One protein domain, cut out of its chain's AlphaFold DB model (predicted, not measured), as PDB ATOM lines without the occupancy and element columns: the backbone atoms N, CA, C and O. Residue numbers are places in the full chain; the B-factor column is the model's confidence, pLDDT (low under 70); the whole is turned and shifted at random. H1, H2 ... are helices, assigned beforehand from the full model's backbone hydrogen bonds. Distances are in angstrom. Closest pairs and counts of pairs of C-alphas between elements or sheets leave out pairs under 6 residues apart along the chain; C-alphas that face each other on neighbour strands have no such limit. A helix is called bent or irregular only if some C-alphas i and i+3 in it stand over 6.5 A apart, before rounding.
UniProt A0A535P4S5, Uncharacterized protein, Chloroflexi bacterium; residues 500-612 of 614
ATOM      1  N   THR A 500      28.395  14.889  -8.189       87.19
ATOM      2  CA  THR A 500      27.323  15.394  -9.054       87.19
ATOM      3  C   THR A 500      27.173  14.526 -10.308       87.19
ATOM      4  O   THR A 500      27.950  13.596 -10.541       87.19
ATOM      5  N   ALA A 501      26.155  14.804 -11.126       88.38
ATOM      6  CA  ALA A 501      26.061  14.186 -12.446       88.38
ATOM      7  C   ALA A 501      27.291  14.536 -13.306       88.38
ATOM      8  O   ALA A 501      27.867  13.645 -13.919       88.38
ATOM      9  N   GLU A 502      27.759  15.792 -13.265       88.69
ATOM     10  CA  GLU A 502      28.982  16.200 -13.964       88.69
ATOM     11  C   GLU A 502      30.225  15.444 -13.489       88.69
ATOM     12  O   GLU A 502      31.027  15.028 -14.318       88.69
ATOM     13  N   ASP A 503      30.415  15.282 -12.174       91.19
ATOM     14  CA  ASP A 503      31.625  14.643 -11.633       91.19
ATOM     15  C   ASP A 503      31.755  13.191 -12.117       91.19
ATOM     16  O   ASP A 503      32.869  12.715 -12.331       91.19
ATOM     17  N   ARG A 504      30.620  12.516 -12.349       93.19
ATOM     18  CA  ARG A 504      30.546  11.171 -12.936       93.19
ATOM     19  C   ARG A 504      30.952  11.174 -14.404       93.19
ATOM     20  O   ARG A 504      31.929  10.512 -14.745       93.19
ATOM     21  N   SER A 505      30.307  11.986 -15.245       92.50
ATOM     22  CA  SER A 505      30.676  12.097 -16.665       92.50
ATOM     23  C   SER A 505      32.132  12.551 -16.842       92.50
ATOM     24  O   SER A 505      32.817  12.134 -17.770       92.50
ATOM     25  N   TYR A 506      32.631  13.405 -15.945       93.56
ATOM     26  CA  TYR A 506      34.014  13.877 -15.945       93.56
ATOM     27  C   TYR A 506      35.002  12.766 -15.563       93.56
ATOM     28  O   TYR A 506      36.046  12.646 -16.205       93.56
ATOM     29  N   ALA A 507      34.667  11.922 -14.584       95.31
ATOM     30  CA  ALA A 507      35.461  10.742 -14.249       95.31
ATOM     31  C   ALA A 507      35.490   9.712 -15.397       95.31
ATOM     32  O   ALA A 507      36.544   9.133 -15.655       95.31
ATOM     33  N   GLU A 508      34.388   9.551 -16.135       95.06
ATOM     34  CA  GLU A 508      34.296   8.696 -17.332       95.06
ATOM     35  C   GLU A 508      35.186   9.212 -18.478       95.06
ATOM     36  O   GLU A 508      36.014   8.465 -18.998       95.06
ATOM     37  N   TRP A 509      35.123  10.506 -18.825       95.19
ATOM     38  CA  TRP A 509      36.029  11.095 -19.829       95.19
ATOM     39  C   TRP A 509      37.509  11.036 -19.405       95.19
ATOM     40  O   TRP A 509      38.391  10.838 -20.245       95.19
ATOM     41  N   PHE A 510      37.796  11.183 -18.108       95.06
ATOM     42  CA  PHE A 510      39.142  11.029 -17.552       95.06
ATOM     43  C   PHE A 510      39.645   9.579 -17.658       95.06
ATOM     44  O   PHE A 510      40.797   9.351 -18.039       95.06
ATOM     45  N   ALA A 511      38.798   8.592 -17.352       94.94
ATOM     46  CA  ALA A 511      39.132   7.173 -17.439       94.94
ATOM     47  C   ALA A 511      39.270   6.697 -18.894       94.94
ATOM     48  O   ALA A 511      40.220   5.976 -19.194       94.94
ATOM     49  N   TRP A 512      38.427   7.176 -19.817       94.56
ATOM     50  CA  TRP A 512      38.599   6.992 -21.264       94.56
ATOM     51  C   TRP A 512      39.987   7.463 -21.732       94.56
ATOM     52  O   TRP A 512      40.712   6.703 -22.378       94.56
ATOM     53  N   ALA A 513      40.414   8.664 -21.326       94.19
ATOM     54  CA  ALA A 513      41.737   9.191 -21.662       94.19
ATOM     55  C   ALA A 513      42.887   8.398 -21.000       94.19
ATOM     56  O   ALA A 513      43.873   8.080 -21.670       94.19
ATOM     57  N   LYS A 514      42.757   8.007 -19.718       93.38
ATOM     58  CA  LYS A 514      43.754   7.162 -19.021       93.38
ATOM     59  C   LYS A 514      43.869   5.780 -19.682       93.38
ATOM     60  O   LYS A 514      44.981   5.289 -19.858       93.38
ATOM     61  N   ARG A 515      42.751   5.171 -20.101       92.81
ATOM     62  CA  ARG A 515      42.712   3.899 -20.851       92.81
ATOM     63  C   ARG A 515      43.357   4.035 -22.237       92.81
ATOM     64  O   ARG A 515      43.961   3.082 -22.717       92.81
ATOM     65  N   GLY A 516      43.294   5.224 -22.839       89.31
ATOM     66  CA  GLY A 516      44.049   5.607 -24.036       89.31
ATOM     67  C   GLY A 516      45.555   5.836 -23.831       89.31
ATOM     68  O   GLY A 516      46.262   6.154 -24.784       89.31
ATOM     69  N   GLY A 517      46.069   5.691 -22.604       88.88
ATOM     70  CA  GLY A 517      47.483   5.893 -22.279       88.88
ATOM     71  C   GLY A 517      47.901   7.359 -22.114       88.88
ATOM     72  O   GLY A 517      49.099   7.644 -22.077       88.88
ATOM     73  N   ALA A 518      46.956   8.299 -22.011       88.00
ATOM     74  CA  ALA A 518      47.281   9.697 -21.741       88.00
ATOM     75  C   ALA A 518      47.813   9.885 -20.297       88.00
ATOM     76  O   ALA A 518      47.344   9.220 -19.367       88.00
ATOM     77  N   PRO A 519      48.779  10.798 -20.064       85.88
ATOM     78  CA  PRO A 519      49.240  11.122 -18.714       85.88
ATOM     79  C   PRO A 519      48.147  11.851 -17.916       85.88
ATOM     80  O   PRO A 519      47.349  12.595 -18.478       85.88
ATOM     81  N   ALA A 520      48.136  11.703 -16.588       81.56
ATOM     82  CA  ALA A 520      47.031  12.163 -15.731       81.56
ATOM     83  C   ALA A 520      46.654  13.657 -15.882       81.56
ATOM     84  O   ALA A 520      45.478  14.009 -15.793       81.56
ATOM     85  N   SER A 521      47.622  14.537 -16.159       79.81
ATOM     86  CA  SER A 521      47.374  15.953 -16.472       79.81
ATOM     87  C   SER A 521      46.617  16.142 -17.795       79.81
ATOM     88  O   SER A 521      45.680  16.936 -17.860       79.81
ATOM     89  N   ALA A 522      46.972  15.375 -18.827       90.69
ATOM     90  CA  ALA A 522      46.272  15.359 -20.107       90.69
ATOM     91  C   ALA A 522      44.865  14.751 -19.989       90.69
ATOM     92  O   ALA A 522      43.953  15.243 -20.643       90.69
ATOM     93  N   CYS A 523      44.644  13.761 -19.115       93.06
ATOM     94  CA  CYS A 523      43.307  13.206 -18.861       93.06
ATOM     95  C   CYS A 523      42.327  14.246 -18.284       93.06
ATOM     96  O   CYS A 523      41.138  14.226 -18.602       93.06
ATOM     97  N   HIS A 524      42.813  15.192 -17.475       92.38
ATOM     98  CA  HIS A 524      41.995  16.313 -17.002       92.38
ATOM     99  C   HIS A 524      41.666  17.312 -18.121       92.38
ATOM    100  O   HIS A 524      40.511  17.738 -18.237       92.38
ATOM    101  N   ALA A 525      42.640  17.620 -18.983       93.06
ATOM    102  CA  ALA A 525      42.431  18.446 -20.171       93.06
ATOM    103  C   ALA A 525      41.483  17.778 -21.190       93.06
ATOM    104  O   ALA A 525      40.639  18.449 -21.780       93.06
ATOM    105  N   ALA A 526      41.550  16.451 -21.333       93.94
ATOM    106  CA  ALA A 526      40.656  15.646 -22.161       93.94
ATOM    107  C   ALA A 526      39.189  15.835 -21.765       93.94
ATOM    108  O   ALA A 526      38.359  16.217 -22.591       93.94
ATOM    109  N   ALA A 527      38.884  15.629 -20.481       94.06
ATOM    110  CA  ALA A 527      37.543  15.813 -19.950       94.06
ATOM    111  C   ALA A 527      37.075  17.275 -20.088       94.06
ATOM    112  O   ALA A 527      35.953  17.516 -20.528       94.06
ATOM    113  N   GLN A 528      37.940  18.262 -19.821       92.44
ATOM    114  CA  GLN A 528      37.636  19.685 -20.056       92.44
ATOM    115  C   GLN A 528      37.287  19.970 -21.532       92.44
ATOM    116  O   GLN A 528      36.301  20.656 -21.815       92.44
ATOM    117  N   GLY A 529      38.040  19.398 -22.478       93.25
ATOM    118  CA  GLY A 529      37.775  19.487 -23.918       93.25
ATOM    119  C   GLY A 529      36.429  18.879 -24.315       93.25
ATOM    120  O   GLY A 529      35.652  19.526 -25.019       93.25
ATOM    121  N   ALA A 530      36.118  17.682 -23.806       93.50
ATOM    122  CA  ALA A 530      34.840  17.014 -24.039       93.50
ATOM    123  C   ALA A 530      33.651  17.831 -23.510       93.50
ATOM    124  O   ALA A 530      32.706  18.093 -24.256       93.50
ATOM    125  N   PHE A 531      33.711  18.305 -22.259       91.88
ATOM    126  CA  PHE A 531      32.658  19.148 -21.678       91.88
ATOM    127  C   PHE A 531      32.444  20.432 -22.483       91.88
ATOM    128  O   PHE A 531      31.302  20.783 -22.766       91.88
ATOM    129  N   LYS A 532      33.520  21.112 -22.906       91.62
ATOM    130  CA  LYS A 532      33.438  22.336 -23.723       91.62
ATOM    131  C   LYS A 532      32.853  22.085 -25.117       91.62
ATOM    132  O   LYS A 532      32.217  22.970 -25.693       91.62
ATOM    133  N   ALA A 533      33.046  20.888 -25.667       92.88
ATOM    134  CA  ALA A 533      32.424  20.493 -26.920       92.88
ATOM    135  C   ALA A 533      30.926  20.229 -26.745       92.88
ATOM    136  O   ALA A 533      30.116  20.900 -27.386       92.88
ATOM    137  N   LEU A 534      30.567  19.322 -25.833       90.88
ATOM    138  CA  LEU A 534      29.176  18.987 -25.525       90.88
ATOM    139  C   LEU A 534      28.375  20.252 -25.167       90.88
ATOM    140  O   LEU A 534      27.250  20.411 -25.627       90.88
ATOM    141  N   SER A 535      28.954  21.197 -24.408       90.19
ATOM    142  CA  SER A 535      28.238  22.403 -23.940       90.19
ATOM    143  C   SER A 535      28.082  23.471 -25.021       90.19
ATOM    144  O   SER A 535      27.291  24.399 -24.880       90.19
ATOM    145  N   SER A 536      28.760  23.286 -26.157       91.81
ATOM    146  CA  SER A 536      28.455  23.982 -27.408       91.81
ATOM    147  C   SER A 536      27.305  23.325 -28.198       91.81
ATOM    148  O   SER A 536      27.090  23.695 -29.349       91.81
ATOM    149  N   GLY A 537      26.629  22.308 -27.646       91.62
ATOM    150  CA  GLY A 537      25.615  21.504 -28.337       91.62
ATOM    151  C   GLY A 537      26.176  20.505 -29.358       91.62
ATOM    152  O   GLY A 537      25.453  20.106 -30.269       91.62
ATOM    153  N   LYS A 538      27.462  20.135 -29.261       93.81
ATOM    154  CA  LYS A 538      28.123  19.208 -30.201       93.81
ATOM    155  C   LYS A 538      27.916  17.752 -29.778       93.81
ATOM    156  O   LYS A 538      27.701  17.459 -28.604       93.81
ATOM    157  N   ASP A 539      28.012  16.840 -30.738       93.69
ATOM    158  CA  ASP A 539      27.871  15.400 -30.531       93.69
ATOM    159  C   ASP A 539      29.104  14.757 -29.854       93.69
ATOM    160  O   ASP A 539      30.153  15.381 -29.680       93.69
ATOM    161  N   VAL A 540      28.988  13.471 -29.509       91.62
ATOM    162  CA  VAL A 540      30.018  12.705 -28.785       91.62
ATOM    163  C   VAL A 540      31.289  12.461 -29.615       91.62
ATOM    164  O   VAL A 540      32.382  12.472 -29.055       91.62
ATOM    165  N   GLN A 541      31.197  12.294 -30.940       93.44
ATOM    166  CA  GLN A 541      32.378  12.130 -31.805       93.44
ATOM    167  C   GLN A 541      33.134  13.455 -31.944       93.44
ATOM    168  O   GLN A 541      34.365  13.484 -31.876       93.44
ATOM    169  N   THR A 542      32.415  14.573 -32.055       93.94
ATOM    170  CA  THR A 542      33.028  15.905 -31.961       93.94
ATOM    171  C   THR A 542      33.624  16.143 -30.566       93.94
ATOM    172  O   THR A 542      34.713  16.706 -30.459       93.94
ATOM    173  N   ALA A 543      32.987  15.664 -29.493       94.06
ATOM    174  CA  ALA A 543      33.538  15.756 -28.139       94.06
ATOM    175  C   ALA A 543      34.852  14.975 -27.969       94.06
ATOM    176  O   ALA A 543      35.777  15.495 -27.351       94.06
ATOM    177  N   VAL A 544      34.993  13.799 -28.590       94.56
ATOM    178  CA  VAL A 544      36.253  13.024 -28.639       94.56
ATOM    179  C   VAL A 544      37.362  13.762 -29.389       94.56
ATOM    180  O   VAL A 544      38.511  13.767 -28.939       94.56
ATOM    181  N   GLN A 545      37.037  14.423 -30.505       94.06
ATOM    182  CA  GLN A 545      38.002  15.245 -31.244       94.06
ATOM    183  C   GLN A 545      38.490  16.417 -30.383       94.06
ATOM    184  O   GLN A 545      39.690  16.671 -30.303       94.06
ATOM    185  N   TRP A 546      37.575  17.098 -29.686       94.12
ATOM    186  CA  TRP A 546      37.902  18.198 -28.774       94.12
ATOM    187  C   TRP A 546      38.657  17.730 -27.524       94.12
ATOM    188  O   TRP A 546      39.562  18.431 -27.081       94.12
ATOM    189  N   ALA A 547      38.341  16.551 -26.985       93.88
ATOM    190  CA  ALA A 547      39.073  15.936 -25.881       93.88
ATOM    191  C   ALA A 547      40.522  15.646 -26.287       93.88
ATOM    192  O   ALA A 547      41.450  16.118 -25.635       93.88
ATOM    193  N   THR A 548      40.715  14.948 -27.411       92.88
ATOM    194  CA  THR A 548      42.039  14.651 -27.988       92.88
ATOM    195  C   THR A 548      42.828  15.936 -28.262       92.88
ATOM    196  O   THR A 548      43.979  16.056 -27.846       92.88
ATOM    197  N   ALA A 549      42.198  16.943 -28.878       92.56
ATOM    198  CA  ALA A 549      42.820  18.239 -29.163       92.56
ATOM    199  C   ALA A 549      43.100  19.096 -27.912       92.56
ATOM    200  O   ALA A 549      43.915  20.015 -27.973       92.56
ATOM    201  N   ALA A 550      42.447  18.826 -26.778       91.88
ATOM    202  CA  ALA A 550      42.708  19.527 -25.524       91.88
ATOM    203  C   ALA A 550      43.944  18.990 -24.782       91.88
ATOM    204  O   ALA A 550      44.531  19.726 -23.996       91.88
ATOM    205  N   MET A 551      44.389  17.759 -25.052       86.88
ATOM    206  CA  MET A 551      45.494  17.111 -24.320       86.88
ATOM    207  C   MET A 551      46.871  17.747 -24.544       86.88
ATOM    208  O   MET A 551      47.782  17.531 -23.750       86.88
ATOM    209  N   SER A 552      47.024  18.540 -25.605       84.06
ATOM    210  CA  SER A 552      48.219  19.346 -25.888       84.06
ATOM    211  C   SER A 552      48.199  20.731 -25.222       84.06
ATOM    212  O   SER A 552      49.168  21.482 -25.339       84.06
ATOM    213  N   ARG A 553      47.107  21.094 -24.537       75.94
ATOM    214  CA  ARG A 553      46.950  22.369 -23.823       75.94
ATOM    215  C   ARG A 553      47.460  22.231 -22.379       75.94
ATOM    216  O   ARG A 553      47.380  21.139 -21.814       75.94
ATOM    217  N   PRO A 554      47.941  23.315 -21.740       72.38
ATOM    218  CA  PRO A 554      48.206  23.291 -20.303       72.38
ATOM    219  C   PRO A 554      46.910  22.958 -19.534       72.38
ATOM    220  O   PRO A 554      45.855  23.495 -19.887       72.38
ATOM    221  N   PRO A 555      46.959  22.088 -18.508       67.12
ATOM    222  CA  PRO A 555      45.766  21.646 -17.792       67.12
ATOM    223  C   PRO A 555      45.164  22.787 -16.964       67.12
ATOM    224  O   PRO A 555      45.856  23.423 -16.167       67.12
ATOM    225  N   GLU A 556      43.861  23.025 -17.118       78.25
ATOM    226  CA  GLU A 556      43.125  23.973 -16.278       78.25
ATOM    227  C   GLU A 556      42.895  23.368 -14.880       78.25
ATOM    228  O   GLU A 556      42.722  22.155 -14.733       78.25
ATOM    229  N   ASN A 557      42.931  24.199 -13.834       81.38
ATOM    230  CA  ASN A 557      42.989  23.735 -12.447       81.38
ATOM    231  C   ASN A 557      41.671  23.069 -11.995       81.38
ATOM    232  O   ASN A 557      40.635  23.722 -11.878       81.38
ATOM    233  N   VAL A 558      41.724  21.765 -11.714       86.50
ATOM    234  CA  VAL A 558      40.580  20.950 -11.271       86.50
ATOM    235  C   VAL A 558      40.484  20.954  -9.745       86.50
ATOM    236  O   VAL A 558      41.495  20.822  -9.060       86.50
ATOM    237  N   THR A 559      39.274  21.038  -9.185       89.81
ATOM    238  CA  THR A 559      39.081  20.988  -7.725       89.81
ATOM    239  C   THR A 559      39.599  19.674  -7.131       89.81
ATOM    240  O   THR A 559      39.432  18.607  -7.722       89.81
ATOM    241  N   TYR A 560      40.194  19.731  -5.932       89.62
ATOM    242  CA  TYR A 560      40.759  18.549  -5.262       89.62
ATOM    243  C   TYR A 560      39.751  17.391  -5.169       89.62
ATOM    244  O   TYR A 560      40.074  16.270  -5.541       89.62
ATOM    245  N   ALA A 561      38.499  17.674  -4.789       89.75
ATOM    246  CA  ALA A 561      37.441  16.665  -4.723       89.75
ATOM    247  C   ALA A 561      37.191  15.960  -6.073       89.75
ATOM    248  O   ALA A 561      37.097  14.733  -6.106       89.75
ATOM    249  N   ARG A 562      37.154  16.702  -7.195       90.88
ATOM    250  CA  ARG A 562      36.996  16.120  -8.539       90.88
ATOM    251  C   ARG A 562      38.245  15.330  -8.952       90.88
ATOM    252  O   ARG A 562      38.089  14.246  -9.504       90.88
ATOM    253  N   GLN A 563      39.460  15.787  -8.620       92.31
ATOM    254  CA  GLN A 563      40.696  15.010  -8.840       92.31
ATOM    255  C   GLN A 563      40.673  13.671  -8.081       92.31
ATOM    256  O   GLN A 563      40.877  12.617  -8.681       92.31
ATOM    257  N   THR A 564      40.374  13.692  -6.778       94.00
ATOM    258  CA  THR A 564      40.307  12.490  -5.929       94.00
ATOM    259  C   THR A 564      39.213  11.528  -6.396       94.00
ATOM    260  O   THR A 564      39.440  10.319  -6.428       94.00
ATOM    261  N   TYR A 565      38.052  12.042  -6.817       95.50
ATOM    262  CA  TYR A 565      36.980  11.222  -7.386       95.50
ATOM    263  C   TYR A 565      37.403  10.540  -8.696       95.50
ATOM    264  O   TYR A 565      37.234   9.330  -8.832       95.50
ATOM    265  N   CYS A 566      38.037  11.277  -9.617       95.12
ATOM    266  CA  CYS A 566      38.577  10.719 -10.864       95.12
ATOM    267  C   CYS A 566      39.628   9.635 -10.607       95.12
ATOM    268  O   CYS A 566      39.623   8.606 -11.278       95.12
ATOM    269  N   ALA A 567      40.511   9.840  -9.623       94.75
ATOM    270  CA  ALA A 567      41.543   8.873  -9.266       94.75
ATOM    271  C   ALA A 567      40.944   7.550  -8.755       94.75
ATOM    272  O   ALA A 567      41.319   6.486  -9.246       94.75
ATOM    273  N   TRP A 568      39.980   7.601  -7.827       97.25
ATOM    274  CA  TRP A 568      39.313   6.392  -7.325       97.25
ATOM    275  C   TRP A 568      38.412   5.726  -8.369       97.25
ATOM    276  O   TRP A 568      38.397   4.498  -8.445       97.25
ATOM    277  N   PHE A 569      37.695   6.498  -9.190       97.12
ATOM    278  CA  PHE A 569      36.884   5.943 -10.276       97.12
ATOM    279  C   PHE A 569      37.762   5.223 -11.298       97.12
ATOM    280  O   PHE A 569      37.499   4.072 -11.627       97.12
ATOM    281  N   ALA A 570      38.850   5.853 -11.744       95.69
ATOM    282  CA  ALA A 570      39.758   5.252 -12.710       95.69
ATOM    283  C   ALA A 570      40.546   4.059 -12.139       95.69
ATOM    284  O   ALA A 570      40.972   3.207 -12.916       95.69
ATOM    285  N   LEU A 571      40.733   3.978 -10.815       95.94
ATOM    286  CA  LEU A 571      41.244   2.781 -10.136       95.94
ATOM    287  C   LEU A 571      40.207   1.651 -10.181       95.94
ATOM    288  O   LEU A 571      40.519   0.543 -10.603       95.94
ATOM    289  N   ALA A 572      38.955   1.930  -9.823       96.81
ATOM    290  CA  ALA A 572      37.881   0.941  -9.871       96.81
ATOM    291  C   ALA A 572      37.602   0.418 -11.290       96.81
ATOM    292  O   ALA A 572      37.434  -0.778 -11.502       96.81
ATOM    293  N   ASN A 573      37.555   1.324 -12.261       96.44
ATOM    294  CA  ASN A 573      37.171   1.053 -13.638       96.44
ATOM    295  C   ASN A 573      38.283   0.379 -14.463       96.44
ATOM    296  O   ASN A 573      37.988  -0.508 -15.258       96.44
ATOM    297  N   ILE A 574      39.546   0.786 -14.285       93.81
ATOM    298  CA  ILE A 574      40.672   0.285 -15.097       93.81
ATOM    299  C   ILE A 574      41.464  -0.770 -14.328       93.81
ATOM    300  O   ILE A 574      41.704  -1.852 -14.853       93.81
ATOM    301  N   ASP A 575      41.847  -0.475 -13.086       94.25
ATOM    302  CA  ASP A 575      42.782  -1.310 -12.324       94.25
ATOM    303  C   ASP A 575      42.064  -2.465 -11.579       94.25
ATOM    304  O   ASP A 575      42.642  -3.534 -11.399       94.25
ATOM    305  N   LEU A 576      40.780  -2.295 -11.213       94.88
ATOM    306  CA  LEU A 576      39.896  -3.359 -10.689       94.88
ATOM    307  C   LEU A 576      38.864  -3.880 -11.714       94.88
ATOM    308  O   LEU A 576      38.099  -4.790 -11.397       94.88
ATOM    309  N   ASN A 577      38.829  -3.314 -12.929       95.44
ATOM    310  CA  ASN A 577      37.937  -3.691 -14.038       95.44
ATOM    311  C   ASN A 577      36.435  -3.806 -13.647       95.44
ATOM    312  O   ASN A 577      35.715  -4.697 -14.111       95.44
ATOM    313  N   LEU A 578      35.953  -2.924 -12.766       95.19
ATOM    314  CA  LEU A 578      34.559  -2.887 -12.309       95.19
ATOM    315  C   LEU A 578      33.623  -2.246 -13.343       95.19
ATOM    316  O   LEU A 578      34.009  -1.331 -14.069       95.19
ATOM    317  N   ASP A 579      32.354  -2.673 -13.350       94.56
ATOM    318  CA  ASP A 579      31.309  -1.992 -14.122       94.56
ATOM    319  C   ASP A 579      31.133  -0.529 -13.673       94.56
ATOM    320  O   ASP A 579      31.398  -0.180 -12.521       94.56
ATOM    321  N   GLN A 580      30.678   0.339 -14.581       93.06
ATOM    322  CA  GLN A 580      30.589   1.789 -14.361       93.06
ATOM    323  C   GLN A 580      29.761   2.165 -13.117       93.06
ATOM    324  O   GLN A 580      30.108   3.113 -12.409       93.06
ATOM    325  N   HIS A 581      28.709   1.406 -12.788       94.81
ATOM    326  CA  HIS A 581      27.894   1.659 -11.599       94.81
ATOM    327  C   HIS A 581      28.651   1.301 -10.309       94.81
ATOM    328  O   HIS A 581      28.688   2.102  -9.371       94.81
ATOM    329  N   ARG A 582      29.318   0.140 -10.260       96.25
ATOM    330  CA  ARG A 582      30.209  -0.231  -9.143       96.25
ATOM    331  C   ARG A 582      31.403   0.704  -9.017       96.25
ATOM    332  O   ARG A 582      31.777   1.018  -7.893       96.25
ATOM    333  N   ALA A 583      31.982   1.162 -10.124       96.56
ATOM    334  CA  ALA A 583      33.108   2.088 -10.112       96.56
ATOM    335  C   ALA A 583      32.713   3.461  -9.542       96.56
ATOM    336  O   ALA A 583      33.432   4.010  -8.705       96.56
ATOM    337  N   HIS A 584      31.527   3.975  -9.891       96.00
ATOM    338  CA  HIS A 584      30.977   5.192  -9.279       96.00
ATOM    339  C   HIS A 584      30.616   5.008  -7.801       96.00
ATOM    340  O   HIS A 584      30.870   5.913  -7.001       96.00
ATOM    341  N   ALA A 585      30.074   3.848  -7.415       96.12
ATOM    342  CA  ALA A 585      29.781   3.515  -6.017       96.12
ATOM    343  C   ALA A 585      31.062   3.405  -5.169       96.12
ATOM    344  O   ALA A 585      31.142   3.992  -4.089       96.12
ATOM    345  N   PHE A 586      32.085   2.726  -5.697       97.31
ATOM    346  CA  PHE A 586      33.425   2.628  -5.121       97.31
ATOM    347  C   PHE A 586      34.029   4.020  -4.906       97.31
ATOM    348  O   PHE A 586      34.422   4.361  -3.791       97.31
ATOM    349  N   ALA A 587      34.055   4.851  -5.953       96.75
ATOM    350  CA  ALA A 587      34.661   6.179  -5.899       96.75
ATOM    351  C   ALA A 587      33.916   7.116  -4.939       96.75
ATOM    352  O   ALA A 587      34.546   7.868  -4.197       96.75
ATOM    353  N   GLY A 588      32.581   7.036  -4.900       95.75
ATOM    354  CA  GLY A 588      31.759   7.802  -3.965       95.75
ATOM    355  C   GLY A 588      32.014   7.413  -2.507       95.75
ATOM    356  O   GLY A 588      32.170   8.290  -1.659       95.75
ATOM    357  N   ALA A 589      32.119   6.113  -2.215       95.94
ATOM    358  CA  ALA A 589      32.419   5.621  -0.873       95.94
ATOM    359  C   ALA A 589      33.860   5.937  -0.434       95.94
ATOM    360  O   ALA A 589      34.071   6.338   0.711       95.94
ATOM    361  N   ALA A 590      34.836   5.830  -1.341       96.00
ATOM    362  CA  ALA A 590      36.229   6.168  -1.065       96.00
ATOM    363  C   ALA A 590      36.420   7.677  -0.810       96.00
ATOM    364  O   ALA A 590      37.060   8.052   0.172       96.00
ATOM    365  N   VAL A 591      35.805   8.553  -1.617       94.75
ATOM    366  CA  VAL A 591      35.803  10.007  -1.355       94.75
ATOM    367  C   VAL A 591      35.093  10.330  -0.040       94.75
ATOM    368  O   VAL A 591      35.639  11.083   0.762       94.75
ATOM    369  N   HIS A 592      33.940   9.713   0.246       94.38
ATOM    370  CA  HIS A 592      33.235   9.916   1.516       94.38
ATOM    371  C   HIS A 592      34.071   9.476   2.733       94.38
ATOM    372  O   HIS A 592      34.046  10.143   3.764       94.38
ATOM    373  N   ALA A 593      34.830   8.381   2.634       94.69
ATOM    374  CA  ALA A 593      35.734   7.944   3.698       94.69
ATOM    375  C   ALA A 593      36.867   8.961   3.942       94.69
ATOM    376  O   ALA A 593      37.110   9.333   5.091       94.69
ATOM    377  N   LEU A 594      37.500   9.473   2.881       93.69
ATOM    378  CA  LEU A 594      38.513  10.535   2.987       93.69
ATOM    379  C   LEU A 594      37.923  11.842   3.554       93.69
ATOM    380  O   LEU A 594      38.542  12.478   4.404       93.69
ATOM    381  N   ASP A 595      36.704  12.216   3.154       92.81
ATOM    382  CA  ASP A 595      35.975  13.379   3.689       92.81
ATOM    383  C   ASP A 595      35.609  13.238   5.184       92.81
ATOM    384  O   ASP A 595      35.386  14.247   5.857       92.81
ATOM    385  N   VAL A 596      35.570  12.003   5.701       93.69
ATOM    386  CA  VAL A 596      35.396  11.633   7.122       93.69
ATOM    387  C   VAL A 596      36.755  11.463   7.840       93.69
ATOM    388  O   VAL A 596      36.815  11.048   8.996       93.69
ATOM    389  N   GLY A 597      37.868  11.805   7.182       94.56
ATOM    390  CA  GLY A 597      39.213  11.757   7.765       94.56
ATOM    391  C   GLY A 597      39.796  10.348   7.903       94.56
ATOM    392  O   GLY A 597      40.725  10.149   8.682       94.56
ATOM    393  N   GLN A 598      39.250   9.361   7.184       94.94
ATOM    394  CA  GLN A 598      39.856   8.032   7.093       94.94
ATOM    395  C   GLN A 598      41.096   8.067   6.188       94.94
ATOM    396  O   GLN A 598      41.193   8.898   5.285       94.94
ATOM    397  N   ASP A 599      42.042   7.154   6.401       95.56
ATOM    398  CA  ASP A 599      43.209   7.008   5.528       95.56
ATOM    399  C   ASP A 599      42.872   6.303   4.198       95.56
ATOM    400  O   ASP A 599      41.788   5.748   4.003       95.56
ATOM    401  N   ALA A 600      43.832   6.295   3.270       94.25
ATOM    402  CA  ALA A 600      43.655   5.723   1.937       94.25
ATOM    403  C   ALA A 600      43.369   4.206   1.929       94.25
ATOM    404  O   ALA A 600      42.693   3.734   1.017       94.25
ATOM    405  N   SER A 601      43.832   3.434   2.919       96.50
ATOM    406  CA  SER A 601      43.545   1.993   2.992       96.50
ATOM    407  C   SER A 601      42.106   1.737   3.446       96.50
ATOM    408  O   SER A 601      41.401   0.926   2.843       96.50
ATOM    409  N   GLN A 602      41.623   2.510   4.423       96.62
ATOM    410  CA  GLN A 602      40.227   2.473   4.860       96.62
ATOM    411  C   GLN A 602      39.278   3.033   3.786       96.62
ATOM    412  O   GLN A 602      38.190   2.491   3.594       96.62
ATOM    413  N   ALA A 603      39.701   4.040   3.015       96.50
ATOM    414  CA  ALA A 603      38.957   4.529   1.854       96.50
ATOM    415  C   ALA A 603      38.854   3.483   0.730       96.50
ATOM    416  O   ALA A 603      37.769   3.278   0.186       96.50
ATOM    417  N   HIS A 604      39.940   2.762   0.431       96.62
ATOM    418  CA  HIS A 604      39.923   1.642  -0.516       96.62
ATOM    419  C   HIS A 604      38.994   0.509  -0.039       96.62
ATOM    420  O   HIS A 604      38.177   0.013  -0.814       96.62
ATOM    421  N   ALA A 605      39.049   0.143   1.248       96.75
ATOM    422  CA  ALA A 605      38.164  -0.865   1.835       96.75
ATOM    423  C   ALA A 605      36.679  -0.448   1.802       96.75
ATOM    424  O   ALA A 605      35.817  -1.260   1.462       96.75
ATOM    425  N   ALA A 606      36.372   0.824   2.085       96.38
ATOM    426  CA  ALA A 606      35.024   1.380   1.943       96.38
ATOM    427  C   ALA A 606      34.541   1.350   0.481       96.38
ATOM    428  O   ALA A 606      33.384   1.011   0.223       96.38
ATOM    429  N   GLY A 607      35.435   1.637  -0.473       96.50
ATOM    430  CA  GLY A 607      35.180   1.505  -1.905       96.50
ATOM    431  C   GLY A 607      34.823   0.071  -2.311       96.50
ATOM    432  O   GLY A 607      33.785  -0.147  -2.937       96.50
ATOM    433  N   LEU A 608      35.637  -0.918  -1.919       96.88
ATOM    434  CA  LEU A 608      35.378  -2.338  -2.199       96.88
ATOM    435  C   LEU A 608      34.031  -2.794  -1.618       96.88
ATOM    436  O   LEU A 608      33.219  -3.381  -2.337       96.88
ATOM    437  N   ALA A 609      33.753  -2.443  -0.358       96.69
ATOM    438  CA  ALA A 609      32.490  -2.767   0.300       96.69
ATOM    439  C   ALA A 609      31.271  -2.167  -0.429       96.69
ATOM    440  O   ALA A 609      30.230  -2.822  -0.519       96.69
ATOM    441  N   ALA A 610      31.400  -0.959  -0.994       95.94
ATOM    442  CA  ALA A 610      30.362  -0.316  -1.804       95.94
ATOM    443  C   ALA A 610      30.211  -0.926  -3.214       95.94
ATOM    444  O   ALA A 610      29.100  -0.977  -3.738       95.94
ATOM    445  N   ALA A 611      31.290  -1.453  -3.805       94.19
ATOM    446  CA  ALA A 611      31.253  -2.236  -5.047       94.19
ATOM    447  C   ALA A 611      30.676  -3.663  -4.867       94.19
ATOM    448  O   ALA A 611      30.473  -4.390  -5.849       94.19
ATOM    449  N   GLY A 612      30.413  -4.074  -3.622       93.69
ATOM    450  CA  GLY A 612      29.931  -5.410  -3.270       93.69
ATOM    451  C   GLY A 612      31.033  -6.472  -3.173       93.69
ATOM    452  O   GLY A 612      30.720  -7.659  -3.218       93.69
TER     453      GLY A 612
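What this domain is: This is residues 500 to 612 of the 614 residues of an uncharacterized protein of Chloroflexi bacterium (UniProt A0A535P4S5). Six helices are stacked in one zigzag row, each crossing the next at a slant, in the spatial order H3, H2, H1, H4, H5, H6. H1 and H4 make the middle of the row, H3 and H6 make its two ends, and residues 551 to 559 lead from H3 at one end back to H4. The printed part has 113 residues with six named helices, H1 to H6 in order along the chain, and no named strand: its class is all helix, with mostly crossed packing, the touching helices standing at steep tilts. The whole is compact, with a radius of gyration of the C-alphas of 14.1 A, and it spans 38 by 26 by 25 A along its three main axes.

Where its parts are: Find C-alpha 560 at (40.759, 18.549, -5.262); from there H4, residues 560 to 575, runs 21.2 A from first to last C-alpha and ends at C-alpha 575, at (42.782, -1.310, -12.324). H5, residues 580 to 595, has 16 residues as H4 has, and measures 22.1 A. These two are the longest helices by residues. After it look for H6, residues 600 to 611, which covers 16.3 A and ends at C-alpha 611, at (31.253, -2.236, -5.047). Now go back to C-alpha 501 at (26.061, 14.186, -12.446), where H1, residues 501 to 515, begins its 21.3 A. H2 takes residues 520 to 534 and measures 21.5 A, and H3, residues 540 to 550, is 14.8 A long. No helix is bent or irregular.

How they stand to each other: Begin at H4, which touches H5 at a steep tilt of 43 degrees, opposite ways; their closest C-alphas, those of Trp 568 and Ala 587, are 4.9 A apart. H4 and H5 form a helical hairpin, and H5 and H6 form another. H5 and H6 touch with the C-alphas of Phe 586 and Gly 607 closest, 3.8 A apart; they run opposite ways at 36 degrees, only just a steep tilt. In the other direction from H4 look at H1, which touches it at a steep tilt of 51 degrees, the same way, with the C-alphas of Ala 507 and Cys 566 closest at 4.6 A. H1 also touches H2, opposite ways at a steep tilt of 53 degrees; the closest C-alphas are those of Phe 510 and Cys 523, at 4.9 A. H2 and H3 touch and form a helical hairpin, opposite ways at a steep tilt of 43 degrees, and the C-alphas of Ala 526 and Ala 547 are closest at 4.1 A. H1 and H5 are close but not clearly touching, their closest C-alphas, those of Arg 504 and His 584, being 7.0 A apart. H1 and H3, H2 and H4, and H4 and H6 are near each other. Among the pairs that stay apart are H3 and H4, H1 and H6, and H3 and H6. In H1, H2, H3, H4, H5 and H6 every backbone O i to N i+4 pair is within hydrogen-bond range.

The domain as a whole: For the greatest length, look at Gly 537 and Ser 601, whose C-alphas are the two farthest apart, at 41.0 A. The printed part runs from 500 to 612 without a cut. No link is long: H1 to H2, H2 to H3, H4 to H5 and H5 to H6 are tight, and H3 to H4, with 9 residues, is short but not tight. The mean pLDDT of the printed part is 92.5, and the one printed residue under 70 is Pro 555, whose C-alpha you find at (45.766, 21.646, -17.792), in the link from H3 to H4.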